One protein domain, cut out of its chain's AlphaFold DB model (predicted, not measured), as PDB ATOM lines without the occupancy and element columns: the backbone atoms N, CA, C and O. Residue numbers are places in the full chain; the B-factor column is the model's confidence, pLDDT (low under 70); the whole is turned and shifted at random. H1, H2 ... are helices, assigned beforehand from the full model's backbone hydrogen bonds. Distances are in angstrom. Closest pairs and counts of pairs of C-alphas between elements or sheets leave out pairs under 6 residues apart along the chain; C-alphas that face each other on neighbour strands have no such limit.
ATOM      1  N   VAL A 300     274.169 271.993 109.109       94.81
ATOM      2  CA  VAL A 300     274.072 272.757 110.356       94.81
ATOM      3  C   VAL A 300     273.327 271.917 111.393       94.81
ATOM      4  O   VAL A 300     272.100 271.857 111.430       94.81
ATOM      5  N   THR A 301     274.077 271.244 112.268       93.12
ATOM      6  CA  THR A 301     273.501 270.347 113.285       93.12
ATOM      7  C   THR A 301     273.574 270.965 114.679       93.12
ATOM      8  O   THR A 301     274.603 270.882 115.354       93.12
ATOM      9  N   PHE A 302     272.459 271.536 115.138       94.62
ATOM     10  CA  PHE A 302     272.296 272.039 116.503       94.62
ATOM     11  C   PHE A 302     270.980 271.563 117.133       94.62
ATOM     12  O   PHE A 302     269.992 271.354 116.426       94.62
ATOM     13  N   PRO A 303     270.921 271.414 118.472       94.81
ATOM     14  CA  PRO A 303     269.663 271.179 119.169       94.81
ATOM     15  C   PRO A 303     268.665 272.311 118.906       94.81
ATOM     16  O   PRO A 303     269.054 273.479 118.873       94.81
ATOM     17  N   LEU A 304     267.372 271.985 118.825       94.94
ATOM     18  CA  LEU A 304     266.317 272.973 118.576       94.94
ATOM     19  C   LEU A 304     266.409 274.211 119.493       94.94
ATOM     20  O   LEU A 304     266.392 275.312 118.959       94.94
ATOM     21  N   PRO A 305     266.619 274.102 120.825       94.94
ATOM     22  CA  PRO A 305     266.761 275.282 121.683       94.94
ATOM     23  C   PRO A 305     267.844 276.278 121.250       94.94
ATOM     24  O   PRO A 305     267.696 277.476 121.489       94.94
ATOM     25  N   VAL A 306     268.918 275.793 120.621       95.38
ATOM     26  CA  VAL A 306     270.007 276.624 120.099       95.38
ATOM     27  C   VAL A 306     269.576 277.317 118.807       95.38
ATOM     28  O   VAL A 306     269.772 278.523 118.679       95.38
ATOM     29  N   LEU A 307     268.922 276.592 117.892       95.94
ATOM     30  CA  LEU A 307     268.362 277.176 116.666       95.94
ATOM     31  C   LEU A 307     267.330 278.263 116.989       95.94
ATOM     32  O   LEU A 307     267.396 279.355 116.439       95.94
ATOM     33  N   GLN A 308     266.435 278.010 117.947       95.38
ATOM     34  CA  GLN A 308     265.428 278.981 118.385       95.38
ATOM     35  C   GLN A 308     266.070 280.263 118.937       95.38
ATOM     36  O   GLN A 308     265.627 281.363 118.614       95.38
ATOM     37  N   ALA A 309     267.133 280.138 119.743       94.94
ATOM     38  CA  ALA A 309     267.875 281.289 120.254       94.94
ATOM     39  C   ALA A 309     268.571 282.071 119.127       94.94
ATOM     40  O   ALA A 309     268.542 283.301 119.131       94.94
ATOM     41  N   ALA A 310     269.162 281.370 118.157       95.75
ATOM     42  CA  ALA A 310     269.844 281.985 117.024       95.75
ATOM     43  C   ALA A 310     268.869 282.702 116.072       95.75
ATOM     44  O   ALA A 310     269.144 283.826 115.659       95.75
ATOM     45  N   ILE A 311     267.698 282.115 115.801       95.12
ATOM     46  CA  ILE A 311     266.618 282.741 115.020       95.12
ATOM     47  C   ILE A 311     266.060 283.964 115.752       95.12
ATOM     48  O   ILE A 311     265.853 285.007 115.137       95.12
ATOM     49  N   ALA A 312     265.860 283.877 117.072       94.81
ATOM     50  CA  ALA A 312     265.429 285.024 117.868       94.81
ATOM     51  C   ALA A 312     266.459 286.166 117.829       94.81
ATOM     52  O   ALA A 312     266.072 287.325 117.700       94.81
ATOM     53  N   ALA A 313     267.757 285.853 117.893       94.94
ATOM     54  CA  ALA A 313     268.821 286.845 117.753       94.94
ATOM     55  C   ALA A 313     268.855 287.461 116.346       94.94
ATOM     56  O   ALA A 313     268.948 288.680 116.228       94.94
ATOM     57  N   ALA A 314     268.718 286.643 115.297       94.06
ATOM     58  CA  ALA A 314     268.652 287.106 113.913       94.06
ATOM     59  C   ALA A 314     267.479 288.074 113.692       94.06
ATOM     60  O   ALA A 314     267.664 289.135 113.113       94.06
ATOM     61  N   ALA A 315     266.289 287.736 114.195       92.19
ATOM     62  CA  ALA A 315     265.080 288.533 114.000       92.19
ATOM     63  C   ALA A 315     264.998 289.795 114.878       92.19
ATOM     64  O   ALA A 315     264.277 290.723 114.525       92.19
ATOM     65  N   LEU A 316     265.671 289.824 116.035       91.00
ATOM     66  CA  LEU A 316     265.603 290.951 116.976       91.00
ATOM     67  C   LEU A 316     266.779 291.926 116.846       91.00
ATOM     68  O   LEU A 316     266.597 293.122 117.053       91.00
ATOM     69  N   ILE A 317     267.979 291.404 116.596       91.00
ATOM     70  CA  ILE A 317     269.237 292.160 116.686       91.00
ATOM     71  C   ILE A 317     269.859 292.364 115.300       91.00
ATOM     72  O   ILE A 317     270.546 293.358 115.086       91.00
ATOM     73  N   GLY A 318     269.641 291.423 114.377       91.12
ATOM     74  CA  GLY A 318     270.209 291.468 113.031       91.12
ATOM     75  C   GLY A 318     271.740 291.423 113.006       91.12
ATOM     76  O   GLY A 318     272.366 290.971 113.979       91.12
ATOM     77  N   ALA A 319     272.342 291.863 111.896       93.19
ATOM     78  CA  ALA A 319     273.768 292.188 111.770       93.19
ATOM     79  C   ALA A 319     274.131 292.873 110.440       93.19
ATOM     80  O   ALA A 319     273.657 292.472 109.377       93.19
ATOM     81  N   ASP A 320     275.093 293.795 110.480       91.12
ATOM     82  CA  ASP A 320     275.656 294.495 109.318       91.12
ATOM     83  C   ASP A 320     276.527 293.589 108.439       91.12
ATOM     84  O   ASP A 320     276.596 293.766 107.224       91.12
ATOM     85  N   ASP A 321     277.195 292.605 109.047       93.38
ATOM     86  CA  ASP A 321     278.031 291.633 108.351       93.38
ATOM     87  C   ASP A 321     278.080 290.270 109.064       93.38
ATOM     88  O   ASP A 321     277.703 290.106 110.231       93.38
ATOM     89  N   LYS A 322     278.587 289.260 108.346       95.50
ATOM     90  CA  LYS A 322     278.710 287.887 108.854       95.50
ATOM     91  C   LYS A 322     279.580 287.790 110.108       95.50
ATOM     92  O   LYS A 322     279.261 287.025 111.016       95.50
ATOM     93  N   ALA A 323     280.696 288.515 110.160       95.19
ATOM     94  CA  ALA A 323     281.625 288.435 111.280       95.19
ATOM     95  C   ALA A 323     281.004 289.026 112.552       95.19
ATOM     96  O   ALA A 323     281.180 288.463 113.634       95.19
ATOM     97  N   GLN A 324     280.256 290.123 112.429       95.38
ATOM     98  CA  GLN A 324     279.470 290.708 113.510       95.38
ATOM     99  C   GLN A 324     278.445 289.704 114.025       95.38
ATOM    100  O   GLN A 324     278.405 289.444 115.230       95.38
ATOM    101  N   PHE A 325     277.694 289.049 113.138       96.31
ATOM    102  CA  PHE A 325     276.718 288.065 113.590       96.31
ATOM    103  C   PHE A 325     277.358 286.848 114.270       96.31
ATOM    104  O   PHE A 325     276.867 286.398 115.301       96.31
ATOM    105  N   VAL A 326     278.502 286.357 113.783       96.81
ATOM    106  CA  VAL A 326     279.258 285.280 114.452       96.81
ATOM    107  C   VAL A 326     279.682 285.686 115.872       96.81
ATOM    108  O   VAL A 326     279.569 284.877 116.797       96.81
ATOM    109  N   ARG A 327     280.104 286.944 116.087       95.94
ATOM    110  CA  ARG A 327     280.383 287.463 117.441       95.94
ATOM    111  C   ARG A 327     279.128 287.435 118.320       95.94
ATOM    112  O   ARG A 327     279.207 286.978 119.457       95.94
ATOM    113  N   ARG A 328     277.979 287.859 117.783       95.94
ATOM    114  CA  ARG A 328     276.677 287.854 118.478       95.94
ATOM    115  C   ARG A 328     276.214 286.441 118.839       95.94
ATOM    116  O   ARG A 328     275.789 286.209 119.969       95.94
ATOM    117  N   LEU A 329     276.369 285.477 117.929       96.69
ATOM    118  CA  LEU A 329     276.033 284.067 118.162       96.69
ATOM    119  C   LEU A 329     276.809 283.474 119.343       96.69
ATOM    120  O   LEU A 329     276.244 282.702 120.115       96.69
ATOM    121  N   ARG A 330     278.071 283.871 119.545       96.31
ATOM    122  CA  ARG A 330     278.903 283.381 120.658       96.31
ATOM    123  C   ARG A 330     278.354 283.772 122.040       96.31
ATOM    124  O   ARG A 330     278.648 283.093 123.020       96.31
ATOM    125  N   CYS A 331     277.528 284.816 122.137       95.69
ATOM    126  CA  CYS A 331     276.854 285.187 123.385       95.69
ATOM    127  C   CYS A 331     275.675 284.270 123.737       95.69
ATOM    128  O   CYS A 331     275.203 284.301 124.874       95.69
ATOM    129  N   LEU A 332     275.171 283.480 122.786       94.94
ATOM    130  CA  LEU A 332     273.953 282.705 122.979       94.94
ATOM    131  C   LEU A 332     274.208 281.388 123.738       94.94
ATOM    132  O   LEU A 332     275.258 280.751 123.570       94.94
ATOM    133  N   PRO A 333     273.237 280.925 124.550       91.31
ATOM    134  CA  PRO A 333     273.350 279.657 125.261       91.31
ATOM    135  C   PRO A 333     273.561 278.481 124.298       91.31
ATOM    136  O   PRO A 333     272.808 278.304 123.344       91.31
ATOM    137  N   GLY A 334     274.576 277.657 124.566       91.25
ATOM    138  CA  GLY A 334     274.931 276.504 123.726       91.25
ATOM    139  C   GLY A 334     275.881 276.811 122.561       91.25
ATOM    140  O   GLY A 334     276.341 275.874 121.917       91.25
ATOM    141  N   LEU A 335     276.228 278.085 122.323       94.38
ATOM    142  CA  LEU A 335     277.120 278.502 121.231       94.38
ATOM    143  C   LEU A 335     278.465 279.082 121.693       94.38
ATOM    144  O   LEU A 335     279.385 279.182 120.887       94.38
ATOM    145  N   ALA A 336     278.627 279.391 122.983       91.50
ATOM    146  CA  ALA A 336     279.834 280.034 123.518       91.50
ATOM    147  C   ALA A 336     281.145 279.270 123.248       91.50
ATOM    148  O   ALA A 336     282.180 279.890 123.011       91.50
ATOM    149  N   SER A 337     281.103 277.935 123.269       91.69
ATOM    150  CA  SER A 337     282.252 277.051 123.016       91.69
ATOM    151  C   SER A 337     282.249 276.418 121.621       91.69
ATOM    152  O   SER A 337     283.053 275.525 121.352       91.69
ATOM    153  N   SER A 338     281.332 276.832 120.741       94.25
ATOM    154  CA  SER A 338     281.264 276.286 119.386       94.25
ATOM    155  C   SER A 338     282.421 276.811 118.524       94.25
ATOM    156  O   SER A 338     282.742 277.998 118.614       94.25
ATOM    157  N   PRO A 339     283.033 275.965 117.671       94.81
ATOM    158  CA  PRO A 339     284.047 276.406 116.717       94.81
ATOM    159  C   PRO A 339     283.523 277.483 115.759       94.81
ATOM    160  O   PRO A 339     282.368 277.434 115.334       94.81
ATOM    161  N   ASP A 340     284.397 278.406 115.359       93.50
ATOM    162  CA  ASP A 340     284.062 279.546 114.489       93.50
ATOM    163  C   ASP A 340     283.522 279.115 113.123       93.50
ATOM    164  O   ASP A 340     282.658 279.789 112.562       93.50
ATOM    165  N   GLU A 341     283.984 277.973 112.613       95.06
ATOM    166  CA  GLU A 341     283.475 277.354 111.387       95.06
ATOM    167  C   GLU A 341     281.981 277.029 111.513       95.06
ATOM    168  O   GLU A 341     281.182 277.502 110.710       95.06
ATOM    169  N   ARG A 342     281.572 276.365 112.601       95.56
ATOM    170  CA  ARG A 342     280.161 276.037 112.855       95.56
ATOM    171  C   ARG A 342     279.291 277.270 113.068       95.56
ATOM    172  O   ARG A 342     278.144 277.299 112.631       95.56
ATOM    173  N   LEU A 343     279.813 278.289 113.753       96.69
ATOM    174  CA  LEU A 343     279.098 279.559 113.910       96.69
ATOM    175  C   LEU A 343     278.948 280.280 112.565       96.69
ATOM    176  O   LEU A 343     277.914 280.894 112.313       96.69
ATOM    177  N   SER A 344     279.955 280.180 111.696       96.44
ATOM    178  CA  SER A 344     279.920 280.750 110.349       96.44
ATOM    179  C   SER A 344     278.911 280.036 109.451       96.44
ATOM    180  O   SER A 344     278.177 280.708 108.732       96.44
ATOM    181  N   GLU A 345     278.835 278.705 109.510       96.62
ATOM    182  CA  GLU A 345     277.820 277.909 108.805       96.62
ATOM    183  C   GLU A 345     276.407 278.248 109.294       96.62
ATOM    184  O   GLU A 345     275.523 278.514 108.483       96.62
ATOM    185  N   LEU A 346     276.210 278.334 110.616       96.81
ATOM    186  CA  LEU A 346     274.936 278.738 111.215       96.81
ATOM    187  C   LEU A 346     274.514 280.145 110.768       96.81
ATOM    188  O   LEU A 346     273.353 280.362 110.431       96.81
ATOM    189  N   ALA A 347     275.450 281.097 110.743       96.19
ATOM    190  CA  ALA A 347     275.194 282.456 110.281       96.19
ATOM    191  C   ALA A 347     274.788 282.486 108.797       96.19
ATOM    192  O   ALA A 347     273.842 283.184 108.436       96.19
ATOM    193  N   LEU A 348     275.480 281.728 107.941       94.88
ATOM    194  CA  LEU A 348     275.158 281.632 106.514       94.88
ATOM    195  C   LEU A 348     273.786 280.998 106.279       94.88
ATOM    196  O   LEU A 348     273.019 281.519 105.473       94.88
ATOM    197  N   TRP A 349     273.464 279.927 107.006       95.19
ATOM    198  CA  TRP A 349     272.145 279.307 106.950       95.19
ATOM    199  C   TRP A 349     271.048 280.294 107.369       95.19
ATOM    200  O   TRP A 349     270.100 280.494 106.620       95.19
ATOM    201  N   LEU A 350     271.207 281.008 108.491       94.56
ATOM    202  CA  LEU A 350     270.228 282.013 108.944       94.56
ATOM    203  C   LEU A 350     270.030 283.158 107.944       94.56
ATOM    204  O   LEU A 350     268.910 283.631 107.762       94.56
ATOM    205  N   HIS A 351     271.104 283.585 107.281       92.19
ATOM    206  CA  HIS A 351     271.050 284.599 106.229       92.19
ATOM    207  C   HIS A 351     270.279 284.129 104.984       92.19
ATOM    208  O   HIS A 351     269.679 284.942 104.286       92.19
ATOM    209  N   GLN A 352     270.273 282.825 104.712       90.56
ATOM    210  CA  GLN A 352     269.608 282.225 103.550       90.56
ATOM    211  C   GLN A 352     268.219 281.659 103.881       90.56
ATOM    212  O   GLN A 352     267.433 281.388 102.977       90.56
ATOM    213  N   LEU A 353     267.893 281.524 105.171       89.62
ATOM    214  CA  LEU A 353     266.647 280.926 105.647       89.62
ATOM    215  C   LEU A 353     265.405 281.717 105.211       89.62
ATOM    216  O   LEU A 353     264.377 281.133 104.874       89.62
ATOM    217  N   TYR A 354     265.502 283.050 105.213       88.06
ATOM    218  CA  TYR A 354     264.423 283.958 104.827       88.06
ATOM    219  C   TYR A 354     264.940 285.114 103.970       88.06
ATOM    220  O   TYR A 354     266.126 285.439 103.983       88.06
ATOM    221  N   ALA A 355     264.020 285.770 103.256       86.62
ATOM    222  CA  ALA A 355     264.325 286.955 102.461       86.62
ATOM    223  C   ALA A 355     264.802 288.066 103.387       86.62
ATOM    224  O   ALA A 355     264.318 288.173 104.509       86.62
ATOM    225  N   GLN A 356     265.702 288.917 102.916       87.19
ATOM    226  CA  GLN A 356     266.225 290.011 103.728       87.19
ATOM    227  C   GLN A 356     265.461 291.299 103.404       87.19
ATOM    228  O   GLN A 356     265.197 291.586 102.230       87.19
ATOM    229  N   ARG A 357     265.113 292.094 104.427       79.81
ATOM    230  CA  ARG A 357     264.438 293.400 104.248       79.81
ATOM    231  C   ARG A 357     265.325 294.420 103.523       79.81
ATOM    232  O   ARG A 357     264.834 295.303 102.827       79.81
ATOM    233  N   GLY A 358     266.643 294.242 103.623       71.81
ATOM    234  CA  GLY A 358     267.658 295.047 102.952       71.81
ATOM    235  C   GLY A 358     268.151 296.230 103.793       71.81
ATOM    236  O   GLY A 358     267.387 296.881 104.500       71.81
ATOM    237  N   GLY A 359     269.449 296.518 103.675       73.38
ATOM    238  CA  GLY A 359     270.169 297.527 104.463       73.38
ATOM    239  C   GLY A 359     271.303 296.873 105.250       73.38
ATOM    240  O   GLY A 359     272.465 297.177 105.011       73.38
ATOM    241  N   GLU A 360     270.951 295.898 106.084       83.62
ATOM    242  CA  GLU A 360     271.878 295.049 106.842       83.62
ATOM    243  C   GLU A 360     272.155 293.719 106.114       83.62
ATOM    244  O   GLU A 360     271.438 293.348 105.175       83.62
ATOM    245  N   TRP A 361     273.197 292.990 106.534       89.94
ATOM    246  CA  TRP A 361     273.478 291.647 106.016       89.94
ATOM    247  C   TRP A 361     272.452 290.630 106.519       89.94
ATOM    248  O   TRP A 361     271.989 289.805 105.738       89.94
ATOM    249  N   LEU A 362     272.059 290.699 107.790       91.38
ATOM    250  CA  LEU A 362     271.051 289.824 108.380       91.38
ATOM    251  C   LEU A 362     269.929 290.652 109.007       91.38
ATOM    252  O   LEU A 362     270.065 291.136 110.121       91.38
ATOM    253  N   ASP A 363     268.814 290.757 108.301       88.50
ATOM    254  CA  ASP A 363     267.552 291.337 108.753       88.50
ATOM    255  C   ASP A 363     266.396 290.552 108.098       88.50
ATOM    256  O   ASP A 363     265.887 290.933 107.029       88.50
ATOM    257  N   PRO A 364     266.031 289.387 108.671       89.81
ATOM    258  CA  PRO A 364     265.083 288.481 108.048       89.81
ATOM    259  C   PRO A 364     263.686 289.109 107.968       89.81
ATOM    260  O   PRO A 364     263.086 289.566 108.946       89.81
ATOM    261  N   HIS A 365     263.108 289.071 106.774       87.94
ATOM    262  CA  HIS A 365     261.761 289.530 106.505       87.94
ATOM    263  C   HIS A 365     260.728 288.503 106.966       87.94
ATOM    264  O   HIS A 365     260.222 287.676 106.207       87.94
ATOM    265  N   LEU A 366     260.409 288.586 108.253       89.12
ATOM    266  CA  LEU A 366     259.379 287.782 108.891       89.12
ATOM    267  C   LEU A 366     258.082 288.578 109.087       89.12
ATOM    268  O   LEU A 366     258.131 289.802 109.273       89.12
ATOM    269  N   PRO A 367     256.916 287.899 109.143       90.25
ATOM    270  CA  PRO A 367     255.670 288.515 109.583       90.25
ATOM    271  C   PRO A 367     255.823 289.027 111.025       90.25
ATOM    272  O   PRO A 367     255.774 288.243 111.975       90.25
ATOM    273  N   ALA A 368     256.001 290.343 111.193       87.38
ATOM    274  CA  ALA A 368     256.458 290.957 112.448       87.38
ATOM    275  C   ALA A 368     255.665 290.497 113.683       87.38
ATOM    276  O   ALA A 368     256.240 290.062 114.676       87.38
ATOM    277  N   ARG A 369     254.329 290.470 113.583       92.25
ATOM    278  CA  ARG A 369     253.453 290.032 114.681       92.25
ATOM    279  C   ARG A 369     253.709 288.583 115.119       92.25
ATOM    280  O   ARG A 369     253.614 288.280 116.307       92.25
ATOM    281  N   LEU A 370     254.000 287.689 114.174       94.62
ATOM    282  CA  LEU A 370     254.279 286.282 114.467       94.62
ATOM    283  C   LEU A 370     255.696 286.108 115.008       94.62
ATOM    284  O   LEU A 370     255.870 285.371 115.974       94.62
ATOM    285  N   ALA A 371     256.669 286.832 114.450       92.44
ATOM    286  CA  ALA A 371     258.038 286.854 114.955       92.44
ATOM    287  C   ALA A 371     258.089 287.356 116.409       92.44
ATOM    288  O   ALA A 371     258.641 286.678 117.269       92.44
ATOM    289  N   GLU A 372     257.424 288.472 116.724       92.75
ATOM    290  CA  GLU A 372     257.301 288.995 118.094       92.75
ATOM    291  C   GLU A 372     256.714 287.959 119.052       92.75
ATOM    292  O   GLU A 372     257.252 287.726 120.135       92.75
ATOM    293  N   ARG A 373     255.618 287.305 118.648       94.44
ATOM    294  CA  ARG A 373     254.972 286.267 119.456       94.44
ATOM    295  C   ARG A 373     255.902 285.078 119.690       94.44
ATOM    296  O   ARG A 373     255.957 284.555 120.805       94.44
ATOM    297  N   TYR A 374     256.620 284.659 118.655       94.62
ATOM    298  CA  TYR A 374     257.565 283.556 118.721       94.62
ATOM    299  C   TYR A 374     258.733 283.860 119.668       94.62
ATOM    300  O   TYR A 374     259.014 283.090 120.589       94.62
ATOM    301  N   ILE A 375     259.358 285.029 119.500       93.88
ATOM    302  CA  ILE A 375     260.466 285.505 120.336       93.88
ATOM    303  C   ILE A 375     260.011 285.644 121.790       93.88
ATOM    304  O   ILE A 375     260.700 285.166 122.692       93.88
ATOM    305  N   ALA A 376     258.826 286.216 122.034       93.38
ATOM    306  CA  ALA A 376     258.261 286.329 123.375       93.38
ATOM    307  C   ALA A 376     258.092 284.954 124.049       93.38
ATOM    308  O   ALA A 376     258.445 284.795 125.218       93.38
ATOM    309  N   SER A 377     257.629 283.938 123.312       92.19
ATOM    310  CA  SER A 377     257.547 282.556 123.806       92.19
ATOM    311  C   SER A 377     258.929 281.953 124.095       92.19
ATOM    312  O   SER A 377     259.116 281.263 125.103       92.19
ATOM    313  N   CYS A 378     259.923 282.221 123.243       91.12
ATOM    314  CA  CYS A 378     261.296 281.746 123.433       91.12
ATOM    315  C   CYS A 378     261.946 282.355 124.677       91.12
ATOM    316  O   CYS A 378     262.597 281.644 125.440       91.12
ATOM    317  N   VAL A 379     261.740 283.652 124.898       92.38
ATOM    318  CA  VAL A 379     262.215 284.379 126.077       92.38
ATOM    319  C   VAL A 379     261.511 283.892 127.343       92.38
ATOM    320  O   VAL A 379     262.175 283.581 128.328       92.38
ATOM    321  N   ALA A 380     260.183 283.752 127.314       91.69
ATOM    322  CA  ALA A 380     259.411 283.301 128.472       91.69
ATOM    323  C   ALA A 380     259.784 281.877 128.920       91.69
ATOM    324  O   ALA A 380     259.759 281.572 130.109       91.69
ATOM    325  N   SER A 381     260.157 281.008 127.977       90.62
ATOM    326  CA  SER A 381     260.573 279.630 128.268       90.62
ATOM    327  C   SER A 381     262.047 279.490 128.671       90.62
ATOM    328  O   SER A 381     262.446 278.414 129.119       90.62
ATOM    329  N   ARG A 382     262.874 280.543 128.534       90.75
ATOM    330  CA  ARG A 382     264.333 280.489 128.752       90.75
ATOM    331  C   ARG A 382     264.852 281.701 129.528       90.75
ATOM    332  O   ARG A 382     265.236 282.698 128.919       90.75
ATOM    333  N   PRO A 383     264.988 281.595 130.860       88.81
ATOM    334  CA  PRO A 383     265.406 282.717 131.704       88.81
ATOM    335  C   PRO A 383     266.779 283.323 131.368       88.81
ATOM    336  O   PRO A 383     266.998 284.502 131.627       88.81
ATOM    337  N   SER A 384     267.708 282.551 130.793       90.38
ATOM    338  CA  SER A 384     269.046 283.030 130.409       90.38
ATOM    339  C   SER A 384     269.109 283.688 129.028       90.38
ATOM    340  O   SER A 384     270.114 284.313 128.695       90.38
ATOM    341  N   LEU A 385     268.065 283.553 128.204       92.56
ATOM    342  CA  LEU A 385     268.070 284.081 126.841       92.56
ATOM    343  C   LEU A 385     268.029 285.621 126.794       92.56
ATOM    344  O   LEU A 385     268.787 286.185 126.009       92.56
ATOM    345  N   PRO A 386     267.240 286.336 127.625       94.25
ATOM    346  CA  PRO A 386     267.218 287.801 127.610       94.25
ATOM    347  C   PRO A 386     268.577 288.453 127.859       94.25
ATOM    348  O   PRO A 386     268.957 289.368 127.134       94.25
ATOM    349  N   SER A 387     269.332 287.977 128.854       93.62
ATOM    350  CA  SER A 387     270.660 288.524 129.156       93.62
ATOM    351  C   SER A 387     271.668 288.222 128.046       93.62
ATOM    352  O   SER A 387     272.498 289.074 127.725       93.62
ATOM    353  N   ALA A 388     271.568 287.050 127.417       93.88
ATOM    354  CA  ALA A 388     272.378 286.688 126.260       93.88
ATOM    355  C   ALA A 388     272.074 287.570 125.037       93.88
ATOM    356  O   ALA A 388     273.002 288.078 124.413       93.88
ATOM    357  N   LEU A 389     270.792 287.808 124.730       94.25
ATOM    358  CA  LEU A 389     270.368 288.697 123.643       94.25
ATOM    359  C   LEU A 389     270.816 290.141 123.894       94.25
ATOM    360  O   LEU A 389     271.343 290.780 122.991       94.25
ATOM    361  N   ALA A 390     270.681 290.637 125.127       94.25
ATOM    362  CA  ALA A 390     271.174 291.962 125.491       94.25
ATOM    363  C   ALA A 390     272.699 292.071 125.319       94.25
ATOM    364  O   ALA A 390     273.188 293.056 124.775       94.25
ATOM    365  N   SER A 391     273.448 291.041 125.725       93.94
ATOM    366  CA  SER A 391     274.907 291.001 125.547       93.94
ATOM    367  C   SER A 391     275.295 290.977 124.068       93.94
ATOM    368  O   SER A 391     276.200 291.699 123.662       93.94
ATOM    369  N   ALA A 392     274.584 290.192 123.255       93.00
ATOM    370  CA  ALA A 392     274.785 290.137 121.812       93.00
ATOM    371  C   ALA A 392     274.504 291.495 121.145       93.00
ATOM    372  O   ALA A 392     275.282 291.930 120.302       93.00
ATOM    373  N   ALA A 393     273.442 292.194 121.549       91.19
ATOM    374  CA  ALA A 393     273.076 293.496 120.987       91.19
ATOM    375  C   ALA A 393     274.120 294.596 121.244       91.19
ATOM    376  O   ALA A 393     274.208 295.547 120.474       91.19
ATOM    377  N   LEU A 394     274.931 294.462 122.297       91.94
ATOM    378  CA  LEU A 394     276.009 295.404 122.613       91.94
ATOM    379  C   LEU A 394     277.284 295.176 121.787       91.94
ATOM    380  O   LEU A 394     278.197 295.999 121.845       91.94
ATOM    381  N   LEU A 395     277.374 294.073 121.036       86.62
ATOM    382  CA  LEU A 395     278.507 293.802 120.157       86.62
ATOM    383  C   LEU A 395     278.286 294.486 118.803       86.62
ATOM    384  O   LEU A 395     277.459 294.046 117.993       86.62
TER     385      LEU A 395
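This is residues 300 to 395 of the 396 residues of an uncharacterized protein of Streptomyces sp. Ag109_G2-15 (UniProt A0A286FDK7). Look first at H1, which runs through the core of a rounded ball of five crossed helices: H4 and H5 pack on H1, while H2 and H3, packed crosswise on each other, lie on the side of H1 away from H4. The long link of residues 354 to 367 leads from H3 across to H4, and H5 folds back to meet H2 at their ends. You have 96 printed residues with five named helices, H1 to H5 in chain order, and no named strand; the class is all helix. The whole is compact, with a radius of gyration of the C-alphas of 12.1 A and spans of 33 by 31 by 26 A.

Begin with H1, residues 304 to 317, whose centre is 3.7 A from the mean of the C-alphas. H4, residues 368 to 381, touches it at a steep tilt of 50 degrees, opposite ways; the closest C-alphas, of Ala 312 and Ile 375, are 5.6 A apart. H5, residues 385 to 393, touches H1 at a steep tilt of 44 degrees, the same way, closest at the C-alphas of Ile 317 and Ala 393, 5.9 A apart. H4 and H5 only just touch, with 3 pairs of C-alphas within 8 A, only at the corner by their link; H4 does so with residues 378 to 379 alone, and the closest C-alphas, of Val 379 and Leu 385, are 5.9 A apart. H2, residues 322 to 330, only just touches H1, with 3 pairs of C-alphas within 8 A, and H1 does so with residues 310 to 313 alone; the closest C-alphas, of Ala 310 and Leu 329, are 6.6 A apart. H2 and H5 touch only at their ends, where the closest C-alphas, of Arg 328 and Ala 392, are 4.5 A apart. H3, residues 340 to 353, touches H2 at a steep tilt of 69 degrees, only just short of about perpendicular; the closest C-alphas, of Val 326 and Leu 343, are 5.7 A apart. H3 is close to H1 but not clearly touching, with the C-alphas of Ile 311 and Leu 350 closest at 7.1 A. H3 stays apart from H4 and from H5, and H2 from H4. In H1, H2, H3, H4 and H5 every O i to N i+4 pair is within hydrogen-bond range.

Find C-alpha 304 at (266.317, 272.973, 118.576); from there H1 runs 19.5 A to C-alpha 317 at (269.237, 292.160, 116.686). H2, residues 322 to 330, is 12.6 A long, H3, residues 340 to 353, 19.6 A, and H4, residues 368 to 381, 19.9 A. H5, residues 385 to 393, spans 12.2 A and ends at C-alpha 393, (273.076, 293.496, 120.987).

Look for the two farthest C-alphas at Pro 339 and Arg 369, 33.6 A apart. The printed part has no cut. The link H3 to H4 is long, with 14 residues; H1 to H2 and H4 to H5 are tight, and H2 to H3 is short. The mean pLDDT of the printed part is 92.4, and no printed residue is under 70.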